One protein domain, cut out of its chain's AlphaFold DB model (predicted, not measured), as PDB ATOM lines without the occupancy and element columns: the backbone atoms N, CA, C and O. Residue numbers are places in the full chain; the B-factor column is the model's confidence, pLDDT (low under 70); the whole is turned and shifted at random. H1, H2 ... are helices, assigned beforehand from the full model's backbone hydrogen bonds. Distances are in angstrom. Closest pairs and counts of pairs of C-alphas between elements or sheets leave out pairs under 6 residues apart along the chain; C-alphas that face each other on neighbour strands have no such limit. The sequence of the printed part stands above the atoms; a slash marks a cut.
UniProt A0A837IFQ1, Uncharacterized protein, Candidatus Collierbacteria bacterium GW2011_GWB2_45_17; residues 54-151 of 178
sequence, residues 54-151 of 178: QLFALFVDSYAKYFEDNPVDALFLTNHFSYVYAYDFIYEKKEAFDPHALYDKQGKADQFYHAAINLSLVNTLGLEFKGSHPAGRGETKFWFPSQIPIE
ATOM      1  N   GLN A  54      58.827  22.658 316.233       79.44
ATOM      2  CA  GLN A  54      59.351  23.962 315.816       79.44
ATOM      3  C   GLN A  54      60.043  24.708 316.962       79.44
ATOM      4  O   GLN A  54      61.131  25.256 316.780       79.44
ATOM      5  N   LEU A  55      59.429  24.728 318.148       77.75
ATOM      6  CA  LEU A  55      60.035  25.332 319.332       77.75
ATOM      7  C   LEU A  55      61.323  24.595 319.713       77.75
ATOM      8  O   LEU A  55      62.331  25.224 320.019       77.75
ATOM      9  N   PHE A  56      61.293  23.267 319.696       83.50
ATOM     10  CA  PHE A  56      62.425  22.441 320.080       83.50
ATOM     11  C   PHE A  56      63.624  22.638 319.145       83.50
ATOM     12  O   PHE A  56      64.743  22.809 319.626       83.50
ATOM     13  N   ALA A  57      63.392  22.689 317.829       84.50
ATOM     14  CA  ALA A  57      64.439  22.978 316.849       84.50
ATOM     15  C   ALA A  57      65.137  24.316 317.140       84.50
ATOM     16  O   ALA A  57      66.361  24.386 317.191       84.50
ATOM     17  N   LEU A  58      64.362  25.352 317.454       82.56
ATOM     18  CA  LEU A  58      64.904  26.652 317.832       82.56
ATOM     19  C   LEU A  58      65.783  26.593 319.096       82.56
ATOM     20  O   LEU A  58      66.790  27.304 319.177       82.56
ATOM     21  N   PHE A  59      65.415  25.785 320.095       82.88
ATOM     22  CA  PHE A  59      66.270  25.577 321.265       82.88
ATOM     23  C   PHE A  59      67.593  24.925 320.871       82.88
ATOM     24  O   PHE A  59      68.640  25.398 321.306       82.88
ATOM     25  N   VAL A  60      67.556  23.875 320.044       87.44
ATOM     26  CA  VAL A  60      68.766  23.202 319.542       87.44
ATOM     27  C   VAL A  60      69.689  24.203 318.848       87.44
ATOM     28  O   VAL A  60      70.867  24.275 319.203       87.44
ATOM     29  N   ASP A  61      69.152  25.010 317.933       84.19
ATOM     30  CA  ASP A  61      69.919  26.022 317.199       84.19
ATOM     31  C   ASP A  61      70.542  27.047 318.156       84.19
ATOM     32  O   ASP A  61      71.746  27.296 318.124       84.19
ATOM     33  N   SER A  62      69.748  27.549 319.104       82.50
ATOM     34  CA  SER A  62      70.215  28.546 320.069       82.50
ATOM     35  C   SER A  62      71.315  28.022 320.991       82.50
ATOM     36  O   SER A  62      72.280  28.729 321.284       82.50
ATOM     37  N   TYR A  63      71.186  26.776 321.458       85.81
ATOM     38  CA  TYR A  63      72.233  26.142 322.254       85.81
ATOM     39  C   TYR A  63      73.495  25.913 321.422       85.81
ATOM     40  O   TYR A  63      74.592  26.079 321.952       85.81
ATOM     41  N   ALA A  64      73.362  25.549 320.143       86.44
ATOM     42  CA  ALA A  64      74.511  25.369 319.263       86.44
ATOM     43  C   ALA A  64      75.299  26.677 319.139       86.44
ATOM     44  O   ALA A  64      76.486  26.689 319.456       86.44
ATOM     45  N   LYS A  65      74.634  27.793 318.815       83.38
ATOM     46  CA  LYS A  65      75.303  29.097 318.742       83.38
ATOM     47  C   LYS A  65      75.923  29.522 320.064       83.38
ATOM     48  O   LYS A  65      77.054  29.999 320.078       83.38
ATOM     49  N   TYR A  66      75.220  29.339 321.184       83.94
ATOM     50  CA  TYR A  66      75.802  29.639 322.492       83.94
ATOM     51  C   TYR A  66      77.132  28.905 322.689       83.94
ATOM     52  O   TYR A  66      78.099  29.509 323.147       83.94
ATOM     53  N   PHE A  67      77.205  27.625 322.325       84.50
ATOM     54  CA  PHE A  67      78.419  26.823 322.447       84.50
ATOM     55  C   PHE A  67      79.494  27.159 321.403       84.50
ATOM     56  O   PHE A  67      80.676  26.993 321.703       84.50
ATOM     57  N   GLU A  68      79.129  27.675 320.227       84.31
ATOM     58  CA  GLU A  68      80.090  28.270 319.285       84.31
ATOM     59  C   GLU A  68      80.749  29.522 319.879       84.31
ATOM     60  O   GLU A  68      81.969  29.677 319.795       84.31
ATOM     61  N   ASP A  69      79.956  30.374 320.535       81.38
ATOM     62  CA  ASP A  69      80.432  31.592 321.198       81.38
ATOM     63  C   ASP A  69      81.149  31.292 322.537       81.38
ATOM     64  O   ASP A  69      81.981  32.078 322.995       81.38
ATOM     65  N   ASN A  70      80.863  30.139 323.158       81.56
ATOM     66  CA  ASN A  70      81.389  29.701 324.459       81.56
ATOM     67  C   ASN A  70      81.959  28.266 324.390       81.56
ATOM     68  O   ASN A  70      81.491  27.361 325.092       81.56
ATOM     69  N   PRO A  71      83.012  28.022 323.588       86.31
ATOM     70  CA  PRO A  71      83.503  26.669 323.314       86.31
ATOM     71  C   PRO A  71      84.067  25.960 324.553       86.31
ATOM     72  O   PRO A  71      84.082  24.732 324.615       86.31
ATOM     73  N   VAL A  72      84.514  26.712 325.564       85.81
ATOM     74  CA  VAL A  72      85.001  26.150 326.834       85.81
ATOM     75  C   VAL A  72      83.891  25.388 327.559       85.81
ATOM     76  O   VAL A  72      84.154  24.308 328.088       85.81
ATOM     77  N   ASP A  73      82.654  25.886 327.527       85.81
ATOM     78  CA  ASP A  73      81.518  25.230 328.180       85.81
ATOM     79  C   ASP A  73      81.142  23.939 327.446       85.81
ATOM     80  O   ASP A  73      80.936  22.894 328.071       85.81
ATOM     81  N   ALA A  74      81.139  23.979 326.111       87.56
ATOM     82  CA  ALA A  74      80.890  22.812 325.267       87.56
ATOM     83  C   ALA A  74      81.927  21.704 325.513       87.56
ATOM     84  O   ALA A  74      81.585  20.530 325.694       87.56
ATOM     85  N   LEU A  75      83.208  22.080 325.568       88.56
ATOM     86  CA  LEU A  75      84.310  21.159 325.843       88.56
ATOM     87  C   LEU A  75      84.279  20.635 327.275       88.56
ATOM     88  O   LEU A  75      84.597  19.467 327.501       88.56
ATOM     89  N   PHE A  76      83.906  21.467 328.249       88.62
ATOM     90  CA  PHE A  76      83.728  21.012 329.621       88.62
ATOM     91  C   PHE A  76      82.677  19.902 329.669       88.62
ATOM     92  O   PHE A  76      82.956  18.821 330.187       88.62
ATOM     93  N   LEU A  77      81.516  20.118 329.052       89.00
ATOM     94  CA  LEU A  77      80.432  19.142 329.065       89.00
ATOM     95  C   LEU A  77      80.799  17.831 328.384       89.00
ATOM     96  O   LEU A  77      80.647  16.754 328.962       89.00
ATOM     97  N   THR A  78      81.314  17.932 327.168       92.38
ATOM     98  CA  THR A  78      81.575  16.764 326.327       92.38
ATOM     99  C   THR A  78      82.769  15.948 326.808       92.38
ATOM    100  O   THR A  78      82.780  14.734 326.634       92.38
ATOM    101  N   ASN A  79      83.746  16.551 327.493       92.81
ATOM    102  CA  ASN A  79      84.882  15.796 328.031       92.81
ATOM    103  C   ASN A  79      84.645  15.217 329.436       92.81
ATOM    104  O   ASN A  79      85.337  14.266 329.796       92.81
ATOM    105  N   HIS A  80      83.703  15.748 330.224       90.44
ATOM    106  CA  HIS A  80      83.500  15.311 331.617       90.44
ATOM    107  C   HIS A  80      82.255  14.448 331.819       90.44
ATOM    108  O   HIS A  80      82.226  13.640 332.745       90.44
ATOM    109  N   PHE A  81      81.252  14.559 330.946       91.38
ATOM    110  CA  PHE A  81      79.977  13.866 331.115       91.38
ATOM    111  C   PHE A  81      79.636  12.981 329.916       91.38
ATOM    112  O   PHE A  81      80.230  13.086 328.845       91.38
ATOM    113  N   SER A  82      78.687  12.072 330.121       91.25
ATOM    114  CA  SER A  82      78.180  11.131 329.111       91.25
ATOM    115  C   SER A  82      76.991  11.681 328.306       91.25
ATOM    116  O   SER A  82      76.732  11.199 327.200       91.25
ATOM    117  N   TYR A  83      76.267  12.643 328.890       90.19
ATOM    118  CA  TYR A  83      75.158  13.442 328.353       90.19
ATOM    119  C   TYR A  83      74.687  14.423 329.442       90.19
ATOM    120  O   TYR A  83      75.080  14.287 330.602       90.19
ATOM    121  N   VAL A  84      73.833  15.388 329.105       86.81
ATOM    122  CA  VAL A  84      73.167  16.294 330.058       86.81
ATOM    123  C   VAL A  84      71.780  15.769 330.412       86.81
ATOM    124  O   VAL A  84      71.075  15.247 329.547       86.81
ATOM    125  N   TYR A  85      71.363  15.927 331.668       80.62
ATOM    126  CA  TYR A  85      70.004  15.614 332.108       80.62
ATOM    127  C   TYR A  85      69.499  16.628 333.139       80.62
ATOM    128  O   TYR A  85      70.267  17.282 333.843       80.62
ATOM    129  N   ALA A  86      68.177  16.751 333.245       62.12
ATOM    130  CA  ALA A  86      67.537  17.542 334.286       62.12
ATOM    131  C   ALA A  86      66.723  16.613 335.201       62.12
ATOM    132  O   ALA A  86      65.669  16.131 334.796       62.12
ATOM    133  N   TYR A  87      67.186  16.441 336.447       61.78
ATOM    134  CA  TYR A  87      66.537  15.713 337.558       61.78
ATOM    135  C   TYR A  87      66.615  14.177 337.557       61.78
ATOM    136  O   TYR A  87      66.855  13.531 336.545       61.78
ATOM    137  N   ASP A  88      66.350  13.602 338.731       59.09
ATOM    138  CA  ASP A  88      66.559  12.197 339.123       59.09
ATOM    139  C   ASP A  88      65.701  11.144 338.390       59.09
ATOM    140  O   ASP A  88      65.642  10.003 338.831       59.09
ATOM    141  N   PHE A  89      65.009  11.492 337.301       55.50
ATOM    142  CA  PHE A  89      64.014  10.620 336.654       55.50
ATOM    143  C   PHE A  89      64.443  10.058 335.292       55.50
ATOM    144  O   PHE A  89      63.713   9.246 334.724       55.50
ATOM    145  N   ILE A  90      65.597  10.476 334.759       62.22
ATOM    146  CA  ILE A  90      66.107  10.015 333.459       62.22
ATOM    147  C   ILE A  90      67.355   9.173 333.693       62.22
ATOM    148  O   ILE A  90      68.449   9.697 333.901       62.22
ATOM    149  N   TYR A  91      67.173   7.856 333.666       62.06
ATOM    150  CA  TYR A  91      68.248   6.894 333.914       62.06
ATOM    151  C   TYR A  91      68.912   6.397 332.628       62.06
ATOM    152  O   TYR A  91      70.034   5.897 332.676       62.06
ATOM    153  N   GLU A  92      68.252   6.541 331.475       77.62
ATOM    154  CA  GLU A  92      68.733   5.983 330.215       77.62
ATOM    155  C   GLU A  92      69.227   7.063 329.253       77.62
ATOM    156  O   GLU A  92      68.514   8.013 328.927       77.62
ATOM    157  N   LYS A  93      70.435   6.860 328.711       83.88
ATOM    158  CA  LYS A  93      71.042   7.758 327.718       83.88
ATOM    159  C   LYS A  93      70.103   8.027 326.545       83.88
ATOM    160  O   LYS A  93      70.013   9.159 326.110       83.88
ATOM    161  N   LYS A  94      69.384   7.019 326.046       85.56
ATOM    162  CA  LYS A  94      68.475   7.187 324.901       85.56
ATOM    163  C   LYS A  94      67.397   8.244 325.165       85.56
ATOM    164  O   LYS A  94      67.127   9.054 324.288       85.56
ATOM    165  N   GLU A  95      66.820   8.254 326.363       80.56
ATOM    166  CA  GLU A  95      65.775   9.212 326.736       80.56
ATOM    167  C   GLU A  95      66.318  10.640 326.838       80.56
ATOM    168  O   GLU A  95      65.616  11.588 326.509       80.56
ATOM    169  N   ALA A  96      67.591  10.805 327.210       83.50
ATOM    170  CA  ALA A  96      68.228  12.118 327.282       83.50
ATOM    171  C   ALA A  96      68.454  12.779 325.907       83.50
ATOM    172  O   ALA A  96      68.765  13.967 325.852       83.50
ATOM    173  N   PHE A  97      68.317  12.036 324.804       87.44
ATOM    174  CA  PHE A  97      68.409  12.550 323.428       87.44
ATOM    175  C   PHE A  97      67.052  12.570 322.714       87.44
ATOM    176  O   PHE A  97      66.985  12.938 321.543       87.44
ATOM    177  N   ASP A  98      65.978  12.163 323.391       85.88
ATOM    178  CA  ASP A  98      64.646  12.084 322.807       85.88
ATOM    179  C   ASP A  98      63.774  13.234 323.342       85.88
ATOM    180  O   ASP A  98      63.344  13.195 324.498       85.88
ATOM    181  N   PRO A  99      63.480  14.263 322.523       79.12
ATOM    182  CA  PRO A  99      62.648  15.383 322.957       79.12
ATOM    183  C   PRO A  99      61.227  14.966 323.343       79.12
ATOM    184  O   PRO A  99      60.588  15.638 324.154       79.12
ATOM    185  N   HIS A 100      60.736  13.850 322.804       76.81
ATOM    186  CA  HIS A 100      59.393  13.339 323.065       76.81
ATOM    187  C   HIS A 100      59.345  12.363 324.243       76.81
ATOM    188  O   HIS A 100      58.258  12.106 324.765       76.81
ATOM    189  N   ALA A 101      60.492  11.879 324.742       74.19
ATOM    190  CA  ALA A 101      60.540  10.931 325.864       74.19
ATOM    191  C   ALA A 101      59.874  11.463 327.141       74.19
ATOM    192  O   ALA A 101      59.512  10.686 328.026       74.19
ATOM    193  N   LEU A 102      59.709  12.782 327.246       62.75
ATOM    194  CA  LEU A 102      59.145  13.459 328.412       62.75
ATOM    195  C   LEU A 102      57.787  14.105 328.127       62.75
ATOM    196  O   LEU A 102      57.142  14.573 329.059       62.75
ATOM    197  N   TYR A 103      57.323  14.081 326.873       59.81
ATOM    198  CA  TYR A 103      56.080  14.727 326.438       59.81
ATOM    199  C   TYR A 103      54.853  14.231 327.219       59.81
ATOM    200  O   TYR A 103      53.949  14.994 327.556       59.81
ATOM    201  N   ASP A 104      54.863  12.943 327.564       53.59
ATOM    202  CA  ASP A 104      53.778  12.265 328.269       53.59
ATOM    203  C   ASP A 104      54.105  11.956 329.737       53.59
ATOM    204  O   ASP A 104      53.275  11.373 330.442       53.59
ATOM    205  N   LYS A 105      55.299  12.327 330.217       55.44
ATOM    206  CA  LYS A 105      55.721  12.034 331.588       55.44
ATOM    207  C   LYS A 105      55.281  13.154 332.525       55.44
ATOM    208  O   LYS A 105      55.389  14.340 332.233       55.44
ATOM    209  N   GLN A 106      54.787  12.760 333.695       45.56
ATOM    210  CA  GLN A 106      54.495  13.698 334.769       45.56
ATOM    211  C   GLN A 106      55.832  14.265 335.273       45.56
ATOM    212  O   GLN A 106      56.693  13.527 335.744       45.56
ATOM    213  N   GLY A 107      56.036  15.566 335.126       47.38
ATOM    214  CA  GLY A 107      57.344  16.192 335.309       47.38
ATOM    215  C   GLY A 107      57.230  17.707 335.313       47.38
ATOM    216  O   GLY A 107      56.125  18.193 335.147       47.38
ATOM    217  N   LYS A 108      58.318  18.452 335.558       48.69
ATOM    218  CA  LYS A 108      58.349  19.935 335.565       48.69
ATOM    219  C   LYS A 108      58.543  20.491 334.147       48.69
ATOM    220  O   LYS A 108      59.166  19.831 333.327       48.69
ATOM    221  N   ALA A 109      58.069  21.714 333.891       48.97
ATOM    222  CA  ALA A 109      58.062  22.375 332.575       48.97
ATOM    223  C   ALA A 109      59.437  22.490 331.871       48.97
ATOM    224  O   ALA A 109      59.486  22.684 330.662       48.97
ATOM    225  N   ASP A 110      60.542  22.287 332.595       53.69
ATOM    226  CA  ASP A 110      61.917  22.487 332.115       53.69
ATOM    227  C   ASP A 110      62.573  21.227 331.526       53.69
ATOM    228  O   ASP A 110      63.799  21.098 331.463       53.69
ATOM    229  N   GLN A 111      61.767  20.230 331.175       63.12
ATOM    230  CA  GLN A 111      62.279  18.892 330.928       63.12
ATOM    231  C   GLN A 111      62.900  18.692 329.546       63.12
ATOM    232  O   GLN A 111      63.759  17.842 329.436       63.12
ATOM    233  N   PHE A 112      62.596  19.468 328.508       73.94
ATOM    234  CA  PHE A 112      63.166  19.204 327.173       73.94
ATOM    235  C   PHE A 112      64.522  19.893 326.914       73.94
ATOM    236  O   PHE A 112      65.196  19.571 325.937       73.94
ATOM    237  N   TYR A 113      64.967  20.814 327.781       78.69
ATOM    238  CA  TYR A 113      66.195  21.593 327.552       78.69
ATOM    239  C   TYR A 113      67.452  20.727 327.454       78.69
ATOM    240  O   TYR A 113      68.314  20.981 326.618       78.69
ATOM    241  N   HIS A 114      67.560  19.684 328.279       82.12
ATOM    242  CA  HIS A 114      68.722  18.799 328.234       82.12
ATOM    243  C   HIS A 114      68.798  18.023 326.916       82.12
ATOM    244  O   HIS A 114      69.891  17.854 326.387       82.12
ATOM    245  N   ALA A 115      67.656  17.616 326.353       86.50
ATOM    246  CA  ALA A 115      67.618  16.983 325.042       86.50
ATOM    247  C   ALA A 115      68.077  17.966 323.960       86.50
ATOM    248  O   ALA A 115      68.898  17.608 323.120       86.50
ATOM    249  N   ALA A 116      67.633  19.223 324.027       87.56
ATOM    250  CA  ALA A 116      68.062  20.249 323.082       87.56
ATOM    251  C   ALA A 116      69.577  20.523 323.155       87.56
ATOM    252  O   ALA A 116      70.234  20.607 322.123       87.56
ATOM    253  N   ILE A 117      70.147  20.578 324.360       88.75
ATOM    254  CA  ILE A 117      71.597  20.687 324.595       88.75
ATOM    255  C   ILE A 117      72.355  19.480 324.038       88.75
ATOM    256  O   ILE A 117      73.393  19.620 323.397       88.75
ATOM    257  N   ASN A 118      71.874  18.272 324.329       91.56
ATOM    258  CA  ASN A 118      72.541  17.052 323.895       91.56
ATOM    259  C   ASN A 118      72.588  16.977 322.366       91.56
ATOM    260  O   ASN A 118      73.623  16.632 321.797       91.56
ATOM    261  N   LEU A 119      71.485  17.344 321.707       92.50
ATOM    262  CA  LEU A 119      71.403  17.382 320.252       92.50
ATOM    263  C   LEU A 119      72.201  18.543 319.652       92.50
ATOM    264  O   LEU A 119      72.823  18.341 318.615       92.50
ATOM    265  N   SER A 120      72.261  19.714 320.292       91.50
ATOM    266  CA  SER A 120      73.087  20.817 319.787       91.50
ATOM    267  C   SER A 120      74.572  20.455 319.795       91.50
ATOM    268  O   SER A 120      75.260  20.638 318.793       91.50
ATOM    269  N   LEU A 121      75.062  19.846 320.876       91.44
ATOM    270  CA  LEU A 121      76.455  19.415 320.982       91.44
ATOM    271  C   LEU A 121      76.778  18.284 319.999       91.44
ATOM    272  O   LEU A 121      77.735  18.397 319.238       91.44
ATOM    273  N   VAL A 122      75.982  17.211 319.982       93.44
ATOM    274  CA  VAL A 122      76.309  16.012 319.193       93.44
ATOM    275  C   VAL A 122      75.936  16.171 317.722       93.44
ATOM    276  O   VAL A 122      76.761  15.893 316.856       93.44
ATOM    277  N   ASN A 123      74.713  16.611 317.421       92.06
ATOM    278  CA  ASN A 123      74.199  16.606 316.051       92.06
ATOM    279  C   ASN A 123      74.544  17.891 315.298       92.06
ATOM    280  O   ASN A 123      74.828  17.816 314.104       92.06
ATOM    281  N   THR A 124      74.518  19.046 315.969       90.12
ATOM    282  CA  THR A 124      74.809  20.330 315.311       90.12
ATOM    283  C   THR A 124      76.308  20.626 315.303       90.12
ATOM    284  O   THR A 124      76.855  20.955 314.254       90.12
ATOM    285  N   LEU A 125      76.992  20.463 316.441       87.25
ATOM    286  CA  LEU A 125      78.414  20.808 316.584       87.25
ATOM    287  C   LEU A 125      79.380  19.627 316.394       87.25
ATOM    288  O   LEU A 125      80.590  19.837 316.315       87.25
ATOM    289  N   GLY A 126      78.883  18.387 316.321       93.56
ATOM    290  CA  GLY A 126      79.725  17.196 316.148       93.56
ATOM    291  C   GLY A 126      80.605  16.866 317.361       93.56
ATOM    292  O   GLY A 126      81.636  16.205 317.221       93.56
ATOM    293  N   LEU A 127      80.235  17.341 318.552       92.31
ATOM    294  CA  LEU A 127      80.976  17.150 319.793       92.31
ATOM    295  C   LEU A 127      80.391  15.987 320.600       92.31
ATOM    296  O   LEU A 127      79.376  16.114 321.285       92.31
ATOM    297  N   GLU A 128      81.060  14.837 320.548       94.19
ATOM    298  CA  GLU A 128      80.644  13.651 321.295       94.19
ATOM    299  C   GLU A 128      80.997  13.725 322.786       94.19
ATOM    300  O   GLU A 128      82.096  14.128 323.176       94.19
ATOM    301  N   PHE A 129      80.077  13.240 323.622       93.75
ATOM    302  CA  PHE A 129      80.286  13.053 325.055       93.75
ATOM    303  C   PHE A 129      81.192  11.848 325.354       93.75
ATOM    304  O   PHE A 129      80.938  10.737 324.881       93.75
ATOM    305  N   LYS A 130      82.207  12.055 326.197       94.19
ATOM    306  CA  LYS A 130      83.264  11.082 326.539       94.19
ATOM    307  C   LYS A 130      83.297  10.698 328.019       94.19
ATOM    308  O   LYS A 130      84.038   9.791 328.392       94.19
ATOM    309  N   GLY A 131      82.539  11.391 328.864       87.88
ATOM    310  CA  GLY A 131      82.464  11.090 330.289       87.88
ATOM    311  C   GLY A 131      81.674   9.816 330.582       87.88
ATOM    312  O   GLY A 131      80.970   9.276 329.728       87.88
ATOM    313  N   SER A 132      81.778   9.338 331.821       86.25
ATOM    314  CA  SER A 132      81.180   8.069 332.260       86.25
ATOM    315  C   SER A 132      79.864   8.221 333.023       86.25
ATOM    316  O   SER A 132      79.190   7.225 333.263       86.25
ATOM    317  N   HIS A 133      79.502   9.437 333.430       86.50
ATOM    318  CA  HIS A 133      78.264   9.724 334.155       86.50
ATOM    319  C   HIS A 133      77.560  10.938 333.543       86.50
ATOM    320  O   HIS A 133      78.195  11.724 332.835       86.50
ATOM    321  N   PRO A 134      76.241  11.070 333.695       87.06
ATOM    322  CA  PRO A 134      75.518  12.186 333.105       87.06
ATOM    323  C   PRO A 134      75.689  13.464 333.943       87.06
ATOM    324  O   PRO A 134      76.031  13.379 335.119       87.06
ATOM    325  N   ALA A 135      75.496  14.632 333.326       84.69
ATOM    326  CA  ALA A 135      75.602  15.941 333.971       84.69
ATOM    327  C   ALA A 135      74.269  16.331 334.611       84.69
ATOM    328  O   ALA A 135      73.302  16.612 333.892       84.69
ATOM    329  N   GLY A 136      74.223  16.333 335.942       74.94
ATOM    330  CA  GLY A 136      73.032  16.660 336.718       74.94
ATOM    331  C   GLY A 136      72.935  18.128 337.133       74.94
ATOM    332  O   GLY A 136      73.832  18.951 336.925       74.94
ATOM    333  N   ARG A 137      71.823  18.467 337.796       63.91
ATOM    334  CA  ARG A 137      71.590  19.812 338.342       63.91
ATOM    335  C   ARG A 137      72.621  20.120 339.437       63.91
ATOM    336  O   ARG A 137      72.618  19.480 340.481       63.91
ATOM    337  N   GLY A 138      73.449  21.145 339.227       62.97
ATOM    338  CA  GLY A 138      74.433  21.624 340.210       62.97
ATOM    339  C   GLY A 138      75.843  21.044 340.057       62.97
ATOM    340  O   GLY A 138      76.778  21.586 340.645       62.97
ATOM    341  N   GLU A 139      76.023  20.017 339.222       67.56
ATOM    342  CA  GLU A 139      77.357  19.577 338.781       67.56
ATOM    343  C   GLU A 139      77.957  20.565 337.777       67.56
ATOM    344  O   GLU A 139      79.171  20.736 337.669       67.56
ATOM    345  N   THR A 140      77.082  21.309 337.109       60.31
ATOM    346  CA  THR A 140      77.417  22.438 336.264       60.31
ATOM    347  C   THR A 140      77.318  23.734 337.070       60.31
ATOM    348  O   THR A 140      76.362  24.497 336.953       60.31
ATOM    349  N   LYS A 141      78.327  24.033 337.902       51.16
ATOM    350  CA  LYS A 141      78.400  25.315 338.646       51.16
ATOM    351  C   LYS A 141      78.290  26.569 337.758       51.16
ATOM    352  O   LYS A 141      78.069  27.654 338.285       51.16
ATOM    353  N   PHE A 142      78.462  26.417 336.447       49.75
ATOM    354  CA  PHE A 142      78.603  27.502 335.482       49.75
ATOM    355  C   PHE A 142      77.358  27.784 334.641       49.75
ATOM    356  O   PHE A 142      77.311  28.834 334.013       49.75
ATOM    357  N   TRP A 143      76.344  26.909 334.629       56.31
ATOM    358  CA  TRP A 143      75.172  27.133 333.781       56.31
ATOM    359  C   TRP A 143      73.964  26.282 334.191       56.31
ATOM    360  O   TRP A 143      74.085  25.098 334.525       56.31
ATOM    361  N   PHE A 144      72.783  26.899 334.138       62.75
ATOM    362  CA  PHE A 144      71.504  26.197 334.097       62.75
ATOM    363  C   PHE A 144      71.012  26.154 332.644       62.75
ATOM    364  O   PHE A 144      71.073  27.181 331.971       62.75
ATOM    365  N   PRO A 145      70.461  25.027 332.152       60.41
ATOM    366  CA  PRO A 145      69.913  24.934 330.795       60.41
ATOM    367  C   PRO A 145      68.948  26.069 330.425       60.41
ATOM    368  O   PRO A 145      68.947  26.548 329.297       60.41
ATOM    369  N   SER A 146      68.169  26.543 331.398       59.03
ATOM    370  CA  SER A 146      67.213  27.644 331.253       59.03
ATOM    371  C   SER A 146      67.838  29.049 331.253       59.03
ATOM    372  O   SER A 146      67.115  30.025 331.094       59.03
ATOM    373  N   GLN A 147      69.146  29.180 331.500       62.94
ATOM    374  CA  GLN A 147      69.867  30.463 331.533       62.94
ATOM    375  C   GLN A 147      70.573  30.798 330.219       62.94
ATOM    376  O   GLN A 147      71.009  31.935 330.053       62.94
ATOM    377  N   ILE A 148      70.696  29.842 329.294       64.44
ATOM    378  CA  ILE A 148      71.250  30.134 327.973       64.44
ATOM    379  C   ILE A 148      70.203  30.939 327.197       64.44
ATOM    380  O   ILE A 148      69.071  30.467 327.037       64.44
ATOM    381  N   PRO A 149      70.544  32.153 326.733       58.88
ATOM    382  CA  PRO A 149      69.620  32.961 325.961       58.88
ATOM    383  C   PRO A 149      69.318  32.263 324.635       58.88
ATOM    384  O   PRO A 149      70.222  31.904 323.885       58.88
ATOM    385  N   ILE A 150      68.031  32.096 324.347       63.59
ATOM    386  CA  ILE A 150      67.561  31.645 323.039       63.59
ATOM    387  C   ILE A 150      67.883  32.754 322.036       63.59
ATOM    388  O   ILE A 150      67.643  33.932 322.316       63.59
ATOM    389  N   GLU A 151      68.419  32.386 320.873       56.66
ATOM    390  CA  GLU A 151      68.860  33.322 319.837       56.66
ATOM    391  C   GLU A 151      67.800  34.331 319.459       56.66
ATOM    392  O   GLU A 151      68.091  35.518 319.277       56.66
TER     393      GLU A 151
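Overview. This is residues 54 to 151 of the 178 residues of an uncharacterized protein of Candidatus Collierbacteria bacterium GW2011_GWB2_45_17 (UniProt A0A837IFQ1). This is a compact domain with little regular structure: the longest helix, H1, crosses H3 at a steep angle, H2 turns off at a corner after H1, and long loops make up much of the rest. The printed part has 98 residues, 38 of them in three named helices, H1, H2, H3 in chain order, with no named strand; the class is all helix. The radius of gyration of the C-alphas is 12.2 A, and the spans are 34 by 31 by 22 A.

Along the chain. Find C-alpha 54 at (59.351, 23.962, 315.816); from there H1, residues 54 to 69, runs 23.1 A. H2, residues 71 to 80, covers 14.1 A. H3, residues 113 to 124, covers 15.0 A and ends at C-alpha 124 at (74.809, 20.330, 315.311).

Arrangement. Look at Val 60 and Ala 116: H1 and H3 touch, these closest C-alphas being 4.7 A apart. They run the same way at a steep tilt of 65 degrees. H2 is close but not clearly touching to H1, about perpendicular at 78 degrees, with the closest C-alphas, Phe 67 and Ala 74, 5.5 A apart. To H3 it is likewise close but not clearly touching, at 80 degrees, Ala 74 to Leu 121, 7.0 A between these closest C-alphas. In H1, H2 and H3 every O i to N i+4 pair is within hydrogen-bond range.

Size, cuts and confidence. The C-alphas farthest apart, Asp 69 and Gln 106, are 34.3 A apart. The printed part has no cut. The link H1 to H2 is tight; H2 to H3, 32 residues, is long. Confidence is under 70 at residues 86 to 91, 102 to 111 and 137 to 151.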